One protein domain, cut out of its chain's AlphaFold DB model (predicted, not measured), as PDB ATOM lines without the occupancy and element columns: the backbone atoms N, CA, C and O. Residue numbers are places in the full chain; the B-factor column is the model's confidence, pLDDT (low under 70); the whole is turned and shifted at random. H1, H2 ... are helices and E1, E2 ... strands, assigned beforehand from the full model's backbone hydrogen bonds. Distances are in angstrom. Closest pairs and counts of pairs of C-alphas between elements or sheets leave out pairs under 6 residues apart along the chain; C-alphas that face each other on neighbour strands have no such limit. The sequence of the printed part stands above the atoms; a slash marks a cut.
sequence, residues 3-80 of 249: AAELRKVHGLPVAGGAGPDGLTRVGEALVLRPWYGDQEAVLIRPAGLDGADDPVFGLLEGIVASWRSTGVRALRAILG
ATOM      1  N   ALA A   3     150.472  33.140 151.522       89.88
ATOM      2  CA  ALA A   3     149.897  32.044 150.741       89.88
ATOM      3  C   ALA A   3     149.273  30.933 151.609       89.88
ATOM      4  O   ALA A   3     148.205  30.427 151.284       89.88
ATOM      5  N   ALA A   4     149.899  30.589 152.740       90.50
ATOM      6  CA  ALA A   4     149.379  29.569 153.654       90.50
ATOM      7  C   ALA A   4     148.087  30.026 154.353       90.50
ATOM      8  O   ALA A   4     147.146  29.244 154.471       90.50
ATOM      9  N   GLU A   5     148.017  31.296 154.768       90.75
ATOM     10  CA  GLU A   5     146.784  31.868 155.324       90.75
ATOM     11  C   GLU A   5     145.680  31.943 154.263       90.75
ATOM     12  O   GLU A   5     144.547  31.570 154.543       90.75
ATOM     13  N   LEU A   6     146.005  32.324 153.022       91.75
ATOM     14  CA  LEU A   6     145.042  32.306 151.917       91.75
ATOM     15  C   LEU A   6     144.524  30.892 151.629       91.75
ATOM     16  O   LEU A   6     143.317  30.707 151.502       91.75
ATOM     17  N   ARG A   7     145.399  29.878 151.597       92.56
ATOM     18  CA  ARG A   7     144.973  28.475 151.467       92.56
ATOM     19  C   ARG A   7     143.998  28.095 152.582       92.56
ATOM     20  O   ARG A   7     142.943  27.549 152.290       92.56
ATOM     21  N   LYS A   8     144.301  28.449 153.834       92.00
ATOM     22  CA  LYS A   8     143.432  28.181 154.990       92.00
ATOM     23  C   LYS A   8     142.073  28.880 154.880       92.00
ATOM     24  O   LYS A   8     141.052  28.227 155.071       92.00
ATOM     25  N   VAL A   9     142.053  30.177 154.564       91.00
ATOM     26  CA  VAL A   9     140.816  30.971 154.424       91.00
ATOM     27  C   VAL A   9     139.923  30.414 153.313       91.00
ATOM     28  O   VAL A   9     138.709  30.365 153.474       91.00
ATOM     29  N   HIS A  10     140.519  29.942 152.217       90.69
ATOM     30  CA  HIS A  10     139.795  29.383 151.075       90.69
ATOM     31  C   HIS A  10     139.601  27.856 151.136       90.69
ATOM     32  O   HIS A  10     139.147  27.265 150.158       90.69
ATOM     33  N   GLY A  11     139.939  27.202 152.253       93.06
ATOM     34  CA  GLY A  11     139.755  25.755 152.429       93.06
ATOM     35  C   GLY A  11     140.590  24.878 151.483       93.06
ATOM     36  O   GLY A  11     140.205  23.750 151.187       93.06
ATOM     37  N   LEU A  12     141.719  25.386 150.987       92.81
ATOM     38  CA  LEU A  12     142.616  24.669 150.084       92.81
ATOM     39  C   LEU A  12     143.589  23.756 150.857       92.81
ATOM     40  O   LEU A  12     143.966  24.076 151.989       92.81
ATOM     41  N   PRO A  13     144.066  22.652 150.244       92.06
ATOM     42  CA  PRO A  13     145.133  21.827 150.814       92.06
ATOM     43  C   PRO A  13     146.395  22.642 151.118       92.06
ATOM     44  O   PRO A  13     146.611  23.695 150.524       92.06
ATOM     45  N   VAL A  14     147.276  22.138 151.987       89.38
ATOM     46  CA  VAL A  14     148.525  22.838 152.366       89.38
ATOM     47  C   VAL A  14     149.480  23.022 151.176       89.38
ATOM     48  O   VAL A  14     150.185  24.025 151.118       89.38
ATOM     49  N   ALA A  15     149.475  22.097 150.212       89.00
ATOM     50  CA  ALA A  15     150.286  22.146 148.995       89.00
ATOM     51  C   ALA A  15     149.547  21.505 147.805       89.00
ATOM     52  O   ALA A  15     148.528  20.837 147.984       89.00
ATOM     53  N   GLY A  16     150.057  21.709 146.587       87.69
ATOM     54  CA  GLY A  16     149.441  21.196 145.356       87.69
ATOM     55  C   GLY A  16     148.208  21.997 144.921       87.69
ATOM     56  O   GLY A  16     147.984  23.110 145.403       87.69
ATOM     57  N   GLY A  17     147.425  21.433 143.995       88.75
ATOM     58  CA  GLY A  17     146.263  22.101 143.385       88.75
ATOM     59  C   GLY A  17     146.601  23.010 142.197       88.75
ATOM     60  O   GLY A  17     145.734  23.737 141.715       88.75
ATOM     61  N   ALA A  18     147.849  22.970 141.725       91.88
ATOM     62  CA  ALA A  18     148.279  23.718 140.555       91.88
ATOM     63  C   ALA A  18     147.620  23.167 139.281       91.88
ATOM     64  O   ALA A  18     147.567  21.954 139.069       91.88
ATOM     65  N   GLY A  19     147.132  24.073 138.435       90.81
ATOM     66  CA  GLY A  19     146.642  23.736 137.103       90.81
ATOM     67  C   GLY A  19     147.778  23.394 136.126       90.81
ATOM     68  O   GLY A  19     148.953  23.411 136.501       90.81
ATOM     69  N   PRO A  20     147.452  23.135 134.847       92.44
ATOM     70  CA  PRO A  20     148.438  22.810 133.810       92.44
ATOM     71  C   PRO A  20     149.516  23.883 133.586       92.44
ATOM     72  O   PRO A  20     150.593  23.585 133.082       92.44
ATOM     73  N   ASP A  21     149.237  25.128 133.965       92.50
ATOM     74  CA  ASP A  21     150.167  26.259 133.905       92.50
ATOM     75  C   ASP A  21     151.025  26.417 135.174       92.50
ATOM     76  O   ASP A  21     151.761  27.393 135.315       92.50
ATOM     77  N   GLY A  22     150.923  25.475 136.116       92.62
ATOM     78  CA  GLY A  22     151.675  25.487 137.365       92.62
ATOM     79  C   GLY A  22     151.151  26.474 138.408       92.62
ATOM     80  O   GLY A  22     151.836  26.700 139.404       92.62
ATOM     81  N   LEU A  23     149.961  27.061 138.217       95.12
ATOM     82  CA  LEU A  23     149.395  28.037 139.149       95.12
ATOM     83  C   LEU A  23     148.155  27.497 139.875       95.12
ATOM     84  O   LEU A  23     147.277  26.875 139.270       95.12
ATOM     85  N   THR A  24     148.037  27.800 141.166       95.94
ATOM     86  CA  THR A  24     146.884  27.414 141.997       95.94
ATOM     87  C   THR A  24     145.925  28.594 142.110       95.94
ATOM     88  O   THR A  24     146.309  29.652 142.606       95.94
ATOM     89  N   ARG A  25     144.678  28.447 141.650       94.44
ATOM     90  CA  ARG A  25     143.665  29.513 141.757       94.44
ATOM     91  C   ARG A  25     143.102  29.553 143.170       94.44
ATOM     92  O   ARG A  25     142.823  28.510 143.754       94.44
ATOM     93  N   VAL A  26     142.913  30.759 143.688       93.25
ATOM     94  CA  VAL A  26     142.331  31.023 145.004       93.25
ATOM     95  C   VAL A  26     141.180  32.005 144.797       93.25
ATOM     96  O   VAL A  26     141.343  33.218 144.892       93.25
ATOM     97  N   GLY A  27     140.018  31.474 144.418       89.12
ATOM     98  CA  GLY A  27     138.929  32.298 143.884       89.12
ATOM     99  C   GLY A  27     139.300  32.969 142.554       89.12
ATOM    100  O   GLY A  27     140.200  32.513 141.844       89.12
ATOM    101  N   GLU A  28     138.607  34.058 142.218       91.25
ATOM    102  CA  GLU A  28     138.786  34.758 140.937       91.25
ATOM    103  C   GLU A  28     139.999  35.698 140.922       91.25
ATOM    104  O   GLU A  28     140.779  35.711 139.963       91.25
ATOM    105  N   ALA A  29     140.201  36.443 142.006       93.50
ATOM    106  CA  ALA A  29     141.181  37.521 142.079       93.50
ATOM    107  C   ALA A  29     142.595  37.088 142.492       93.50
ATOM    108  O   ALA A  29     143.535  37.865 142.322       93.50
ATOM    109  N   LEU A  30     142.780  35.896 143.064       94.44
ATOM    110  CA  LEU A  30     144.060  35.486 143.648       94.44
ATOM    111  C   LEU A  30     144.590  34.203 143.016       94.44
ATOM    112  O   LEU A  30     143.857  33.266 142.702       94.44
ATOM    113  N   VAL A  31     145.908  34.160 142.848       95.31
ATOM    114  CA  VAL A  31     146.626  33.000 142.323       95.31
ATOM    115  C   VAL A  31     147.905  32.788 143.114       95.31
ATOM    116  O   VAL A  31     148.630  33.736 143.405       95.31
ATOM    117  N   LEU A  32     148.205  31.535 143.435       94.81
ATOM    118  CA  LEU A  32     149.471  31.133 144.031       94.81
ATOM    119  C   LEU A  32     150.377  30.573 142.946       94.81
ATOM    120  O   LEU A  32     149.980  29.725 142.143       94.81
ATOM    121  N   ARG A  33     151.607  31.067 142.940       94.25
ATOM    122  CA  ARG A  33     152.681  30.631 142.058       94.25
ATOM    123  C   ARG A  33     153.760  29.961 142.915       94.25
ATOM    124  O   ARG A  33     154.117  30.543 143.944       94.25
ATOM    125  N   PRO A  34     154.342  28.829 142.491       91.88
ATOM    126  CA  PRO A  34     155.533  28.287 143.130       91.88
ATOM    127  C   PRO A  34     156.647  29.337 143.232       91.88
ATOM    128  O   PRO A  34     156.885  30.127 142.309       91.88
ATOM    129  N   TRP A  35     157.316  29.364 144.376       90.50
ATOM    130  CA  TRP A  35     158.429  30.257 144.668       90.50
ATOM    131  C   TRP A  35     159.604  29.451 145.248       90.50
ATOM    132  O   TRP A  35     159.686  28.243 145.074       90.50
ATOM    133  N   TYR A  36     160.574  30.123 145.863       85.12
ATOM    134  CA  TYR A  36     161.757  29.494 146.439       85.12
ATOM    135  C   TYR A  36     161.409  28.486 147.549       85.12
ATOM    136  O   TYR A  36     160.728  28.834 148.519       85.12
ATOM    137  N   GLY A  37     161.943  27.266 147.430       86.06
ATOM    138  CA  GLY A  37     161.648  26.152 148.333       86.06
ATOM    139  C   GLY A  37     160.177  25.743 148.255       86.06
ATOM    140  O   GLY A  37     159.582  25.764 147.184       86.06
ATOM    141  N   ASP A  38     159.576  25.447 149.406       84.06
ATOM    142  CA  ASP A  38     158.151  25.097 149.509       84.06
ATOM    143  C   ASP A  38     157.239  26.333 149.642       84.06
ATOM    144  O   ASP A  38     156.104  26.243 150.113       84.06
ATOM    145  N   GLN A  39     157.744  27.526 149.303       87.31
ATOM    146  CA  GLN A  39     156.964  28.758 149.392       87.31
ATOM    147  C   GLN A  39     156.212  29.055 148.103       87.31
ATOM    148  O   GLN A  39     156.609  28.672 147.006       87.31
ATOM    149  N   GLU A  40     155.152  29.842 148.246       91.94
ATOM    150  CA  GLU A  40     154.374  30.353 147.130       91.94
ATOM    151  C   GLU A  40     154.308  31.875 147.181       91.94
ATOM    152  O   GLU A  40     154.155  32.484 148.247       91.94
ATOM    153  N   ALA A  41     154.402  32.488 146.005       90.88
ATOM    154  CA  ALA A  41     154.128  33.898 145.817       90.88
ATOM    155  C   ALA A  41     152.639  34.087 145.520       90.88
ATOM    156  O   ALA A  41     152.058  33.363 144.711       90.88
ATOM    157  N   VAL A  42     152.042  35.093 146.154       91.50
ATOM    158  CA  VAL A  42     150.660  35.503 145.890       91.50
ATOM    159  C   VAL A  42     150.666  36.501 144.743       91.50
ATOM    160  O   VAL A  42     151.347  37.526 144.809       91.50
ATOM    161  N   LEU A  43     149.904  36.198 143.703       91.56
ATOM    162  CA  LEU A  43     149.638  37.070 142.573       91.56
ATOM    163  C   LEU A  43     148.179  37.519 142.637       91.56
ATOM    164  O   LEU A  43     147.292  36.727 142.953       91.56
ATOM    165  N   ILE A  44     147.942  38.786 142.311       91.31
ATOM    166  CA  ILE A  44     146.598  39.335 142.143       91.31
ATOM    167  C   ILE A  44     146.285  39.331 140.647       91.31
ATOM    168  O   ILE A  44     147.138  39.704 139.840       91.31
ATOM    169  N   ARG A  45     145.077  38.908 140.281       92.31
ATOM    170  CA  ARG A  45     144.509  38.980 138.933       92.31
ATOM    171  C   ARG A  45     143.587  40.199 138.864       92.31
ATOM    172  O   ARG A  45     142.448  40.088 139.305       92.31
ATOM    173  N   PRO A  46     144.020  41.333 138.283       89.81
ATOM    174  CA  PRO A  46     143.186  42.533 138.246       89.81
ATOM    175  C   PRO A  46     141.841  42.322 137.544       89.81
ATOM    176  O   PRO A  46     140.847  42.891 137.958       89.81
ATOM    177  N   ALA A  47     141.797  41.455 136.524       90.88
ATOM    178  CA  ALA A  47     140.569  41.121 135.800       90.88
ATOM    179  C   ALA A  47     139.548  40.305 136.618       90.88
ATOM    180  O   ALA A  47     138.434  40.110 136.152       90.88
ATOM    181  N   GLY A  48     139.940  39.778 137.782       92.19
ATOM    182  CA  GLY A  48     139.046  39.077 138.705       92.19
ATOM    183  C   GLY A  48     138.615  39.933 139.895       92.19
ATOM    184  O   GLY A  48     138.138  39.358 140.866       92.19
ATOM    185  N   LEU A  49     138.863  41.249 139.856       93.44
ATOM    186  CA  LEU A  49     138.442  42.204 140.880       93.44
ATOM    187  C   LEU A  49     137.213  42.986 140.408       93.44
ATOM    188  O   LEU A  49     137.169  43.418 139.256       93.44
ATOM    189  N   ASP A  50     136.291  43.261 141.326       91.12
ATOM    190  CA  ASP A  50     135.068  44.038 141.063       91.12
ATOM    191  C   ASP A  50     135.282  45.566 141.146       91.12
ATOM    192  O   ASP A  50     134.370  46.351 140.891       91.12
ATOM    193  N   GLY A  51     136.491  46.012 141.503       91.38
ATOM    194  CA  GLY A  51     136.864  47.425 141.609       91.38
ATOM    195  C   GLY A  51     137.681  47.728 142.861       91.38
ATOM    196  O   GLY A  51     138.213  46.829 143.508       91.38
ATOM    197  N   ALA A  52     137.798  49.008 143.223       91.12
ATOM    198  CA  ALA A  52     138.598  49.445 144.373       91.12
ATOM    199  C   ALA A  52     138.063  48.993 145.744       91.12
ATOM    200  O   ALA A  52     138.814  49.009 146.719       91.12
ATOM    201  N   ASP A  53     136.797  48.598 145.842       90.94
ATOM    202  CA  ASP A  53     136.177  48.143 147.095       90.94
ATOM    203  C   ASP A  53     135.993  46.621 147.155       90.94
ATOM    204  O   ASP A  53     135.284  46.108 148.020       90.94
ATOM    205  N   ASP A  54     136.675  45.895 146.266       93.06
ATOM    206  CA  ASP A  54     136.696  44.439 146.274       93.06
ATOM    207  C   ASP A  54     137.157  43.893 147.649       93.06
ATOM    208  O   ASP A  54     138.188  44.334 148.185       93.06
ATOM    209  N   PRO A  55     136.431  42.924 148.244       91.06
ATOM    210  CA  PRO A  55     136.732  42.385 149.573       91.06
ATOM    211  C   PRO A  55     138.122  41.738 149.679       91.06
ATOM    212  O   PRO A  55     138.665  41.628 150.784       91.06
ATOM    213  N   VAL A  56     138.738  41.354 148.557       90.69
ATOM    214  CA  VAL A  56     140.112  40.836 148.504       90.69
ATOM    215  C   VAL A  56     141.106  41.833 149.087       90.69
ATOM    216  O   VAL A  56     142.076  41.419 149.725       90.69
ATOM    217  N   PHE A  57     140.871  43.139 148.944       89.12
ATOM    218  CA  PHE A  57     141.742  44.142 149.552       89.12
ATOM    219  C   PHE A  57     141.710  44.081 151.077       89.12
ATOM    220  O   PHE A  57     142.773  44.033 151.692       89.12
ATOM    221  N   GLY A  58     140.523  43.980 151.681       86.94
ATOM    222  CA  GLY A  58     140.385  43.821 153.130       86.94
ATOM    223  C   GLY A  58     141.009  42.516 153.638       86.94
ATOM    224  O   GLY A  58     141.700  42.513 154.657       86.94
ATOM    225  N   LEU A  59     140.843  41.419 152.890       88.69
ATOM    226  CA  LEU A  59     141.479  40.134 153.197       88.69
ATOM    227  C   LEU A  59     143.009  40.241 153.188       88.69
ATOM    228  O   LEU A  59     143.677  39.815 154.131       88.69
ATOM    229  N   LEU A  60     143.576  40.818 152.126       87.31
ATOM    230  CA  LEU A  60     145.020  40.983 152.001       87.31
ATOM    231  C   LEU A  60     145.564  41.943 153.059       87.31
ATOM    232  O   LEU A  60     146.606  41.653 153.631       87.31
ATOM    233  N   GLU A  61     144.876  43.040 153.369       82.50
ATOM    234  CA  GLU A  61     145.275  43.968 154.436       82.50
ATOM    235  C   GLU A  61     145.260  43.308 155.824       82.50
ATOM    236  O   GLU A  61     146.121  43.612 156.650       82.50
ATOM    237  N   GLY A  62     144.348  42.360 156.067       82.88
ATOM    238  CA  GLY A  62     144.303  41.578 157.306       82.88
ATOM    239  C   GLY A  62     145.418  40.530 157.441       82.88
ATOM    240  O   GLY A  62     145.806  40.187 158.556       82.88
ATOM    241  N   ILE A  63     145.951  40.022 156.323       83.75
ATOM    242  CA  ILE A  63     146.983  38.964 156.304       83.75
ATOM    243  C   ILE A  63     148.395  39.543 156.119       83.75
ATOM    244  O   ILE A  63     149.382  39.028 156.658       83.75
ATOM    245  N   VAL A  64     148.528  40.586 155.304       76.12
ATOM    246  CA  VAL A  64     149.803  41.173 154.896       76.12
ATOM    247  C   VAL A  64     150.217  42.230 155.916       76.12
ATOM    248  O   VAL A  64     149.501  43.195 156.156       76.12
ATOM    249  N   ALA A  65     151.420  42.096 156.480       66.06
ATOM    250  CA  ALA A  65     151.980  43.131 157.346       66.06
ATOM    251  C   ALA A  65     151.972  44.500 156.640       66.06
ATOM    252  O   ALA A  65     152.297  44.594 155.455       66.06
ATOM    253  N   SER A  66     151.652  45.565 157.377       60.38
ATOM    254  CA  SER A  66     151.400  46.914 156.842       60.38
ATOM    255  C   SER A  66     152.466  47.422 155.858       60.38
ATOM    256  O   SER A  66     152.125  48.007 154.833       60.38
ATOM    257  N   TRP A  67     153.748  47.121 156.077       51.94
ATOM    258  CA  TRP A  67     154.862  47.514 155.198       51.94
ATOM    259  C   TRP A  67     154.890  46.806 153.827       51.94
ATOM    260  O   TRP A  67     155.504  47.300 152.882       51.94
ATOM    261  N   ARG A  68     154.201  45.668 153.681       61.16
ATOM    262  CA  ARG A  68     154.041  44.929 152.416       61.16
ATOM    263  C   ARG A  68     152.744  45.280 151.674       61.16
ATOM    264  O   ARG A  68     152.557  44.828 150.549       61.16
ATOM    265  N   SER A  69     151.883  46.122 152.252       67.25
ATOM    266  CA  SER A  69     150.585  46.507 151.668       67.25
ATOM    267  C   SER A  69     150.685  47.518 150.516       67.25
ATOM    268  O   SER A  69     149.686  47.829 149.873       67.25
ATOM    269  N   THR A  70     151.882  48.023 150.199       72.25
ATOM    270  CA  THR A  70     152.020  49.108 149.216       72.25
ATOM    271  C   THR A  70     151.498  48.749 147.820       72.25
ATOM    272  O   THR A  70     150.870  49.581 147.174       72.25
ATOM    273  N   GLY A  71     151.733  47.516 147.354       78.75
ATOM    274  CA  GLY A  71     151.215  47.061 146.057       78.75
ATOM    275  C   GLY A  71     149.687  46.980 146.034       78.75
ATOM    276  O   GLY A  71     149.065  47.373 145.052       78.75
ATOM    277  N   VAL A  72     149.089  46.555 147.150       83.19
ATOM    278  CA  VAL A  72     147.635  46.500 147.345       83.19
ATOM    279  C   VAL A  72     147.031  47.905 147.315       83.19
ATOM    280  O   VAL A  72     146.111  48.154 146.540       83.19
ATOM    281  N   ARG A  73     147.603  48.855 148.067       81.06
ATOM    282  CA  ARG A  73     147.148  50.256 148.064       81.06
ATOM    283  C   ARG A  73     147.263  50.900 146.683       81.06
ATOM    284  O   ARG A  73     146.355  51.614 146.273       81.06
ATOM    285  N   ALA A  74     148.361  50.648 145.968       84.75
ATOM    286  CA  ALA A  74     148.564  51.179 144.622       84.75
ATOM    287  C   ALA A  74     147.533  50.623 143.630       84.75
ATOM    288  O   ALA A  74     146.946  51.392 142.874       84.75
ATOM    289  N   LEU A  75     147.266  49.313 143.664       88.44
ATOM    290  CA  LEU A  75     146.246  48.702 142.813       88.44
ATOM    291  C   LEU A  75     144.852  49.257 143.127       88.44
ATOM    292  O   LEU A  75     144.141  49.656 142.212       88.44
ATOM    293  N   ARG A  76     144.498  49.368 144.414       88.69
ATOM    294  CA  ARG A  76     143.238  49.979 144.853       88.69
ATOM    295  C   ARG A  76     143.095  51.425 144.375       88.69
ATOM    296  O   ARG A  76     142.015  51.823 143.958       88.69
ATOM    297  N   ALA A  77     144.178  52.202 144.406       87.69
ATOM    298  CA  ALA A  77     144.183  53.578 143.915       87.69
ATOM    299  C   ALA A  77     143.981  53.667 142.393       87.69
ATOM    300  O   ALA A  77     143.308  54.584 141.943       87.69
ATOM    301  N   ILE A  78     144.542  52.734 141.616       89.62
ATOM    302  CA  ILE A  78     144.379  52.685 140.150       89.62
ATOM    303  C   ILE A  78     142.964  52.242 139.759       89.62
ATOM    304  O   ILE A  78     142.419  52.747 138.785       89.62
ATOM    305  N   LEU A  79     142.378  51.301 140.502       90.56
ATOM    306  CA  LEU A  79     141.028  50.792 140.242       90.56
ATOM    307  C   LEU A  79     139.913  51.716 140.749       90.56
ATOM    308  O   LEU A  79     138.744  51.430 140.508       90.56
ATOM    309  N   GLY A  80     140.250  52.763 141.502       89.25
ATOM    310  CA  GLY A  80     139.284  53.680 142.096       89.25
ATOM    311  C   GLY A  80     139.368  55.078 141.503       89.25
ATOM    312  O   GLY A  80     140.407  55.506 141.003       89.25
TER     313      GLY A  80
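Overview. This is residues 3 to 80 of the 249 residues of an uncharacterized protein of Streptomyces sp. SID5998 (UniProt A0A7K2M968). A small three-stranded sheet, E1 E2 E3, has the short helix H1 over one face, and a two-helix hairpin, H2 and H3, makes the other end of the domain. The 78 printed residues, mixed helix and strand, run H1 E1 E2 E3 H2 H3; the strands form a meander, each the antiparallel neighbour of the one before. The whole is compact, with a radius of gyration of the C-alphas of 12.5 A and spans of 34 by 25 by 21 A.

Arrangement. Inner strand E2, residues 30 to 34, forms hairpins with E1, residues 24 to 26, where N 26 and O 30 are 2.9 A apart, and E3, residues 40 to 44, where N 43 and O 31 are 2.8 A apart, both within hydrogen-bond range. H1, residues 3 to 9, is on the sheet at a height of 9.9 A; its closest C-alphas to E3 are Ala 3 and Glu 40, 6.0 A. H2, residues 55 to 63, touches H3, residues 70 to 79, closest at the C-alphas of Phe 57 and Val 72, 6.7 A, opposite ways at a shallow tilt of 10 degrees. In H1, H2 and H3 every O i to N i+4 pair is within hydrogen-bond range.

Along the chain. H1, 9.9 A long, begins at C-alpha 3 (149.897, 32.044, 150.741). E1 spans 6.5 A, E2 13.6 A, E3 12.9 A and H2 12.7 A; H3, 14.3 A, ends at C-alpha 79 (141.028, 50.792, 140.242).

Size, cuts and confidence. The farthest C-alphas, Gly 37 and Gly 80, are 36.0 A apart. The printed part has no cut, the link H1 to E1 is long, and residues 65 to 69 have pLDDT under 70.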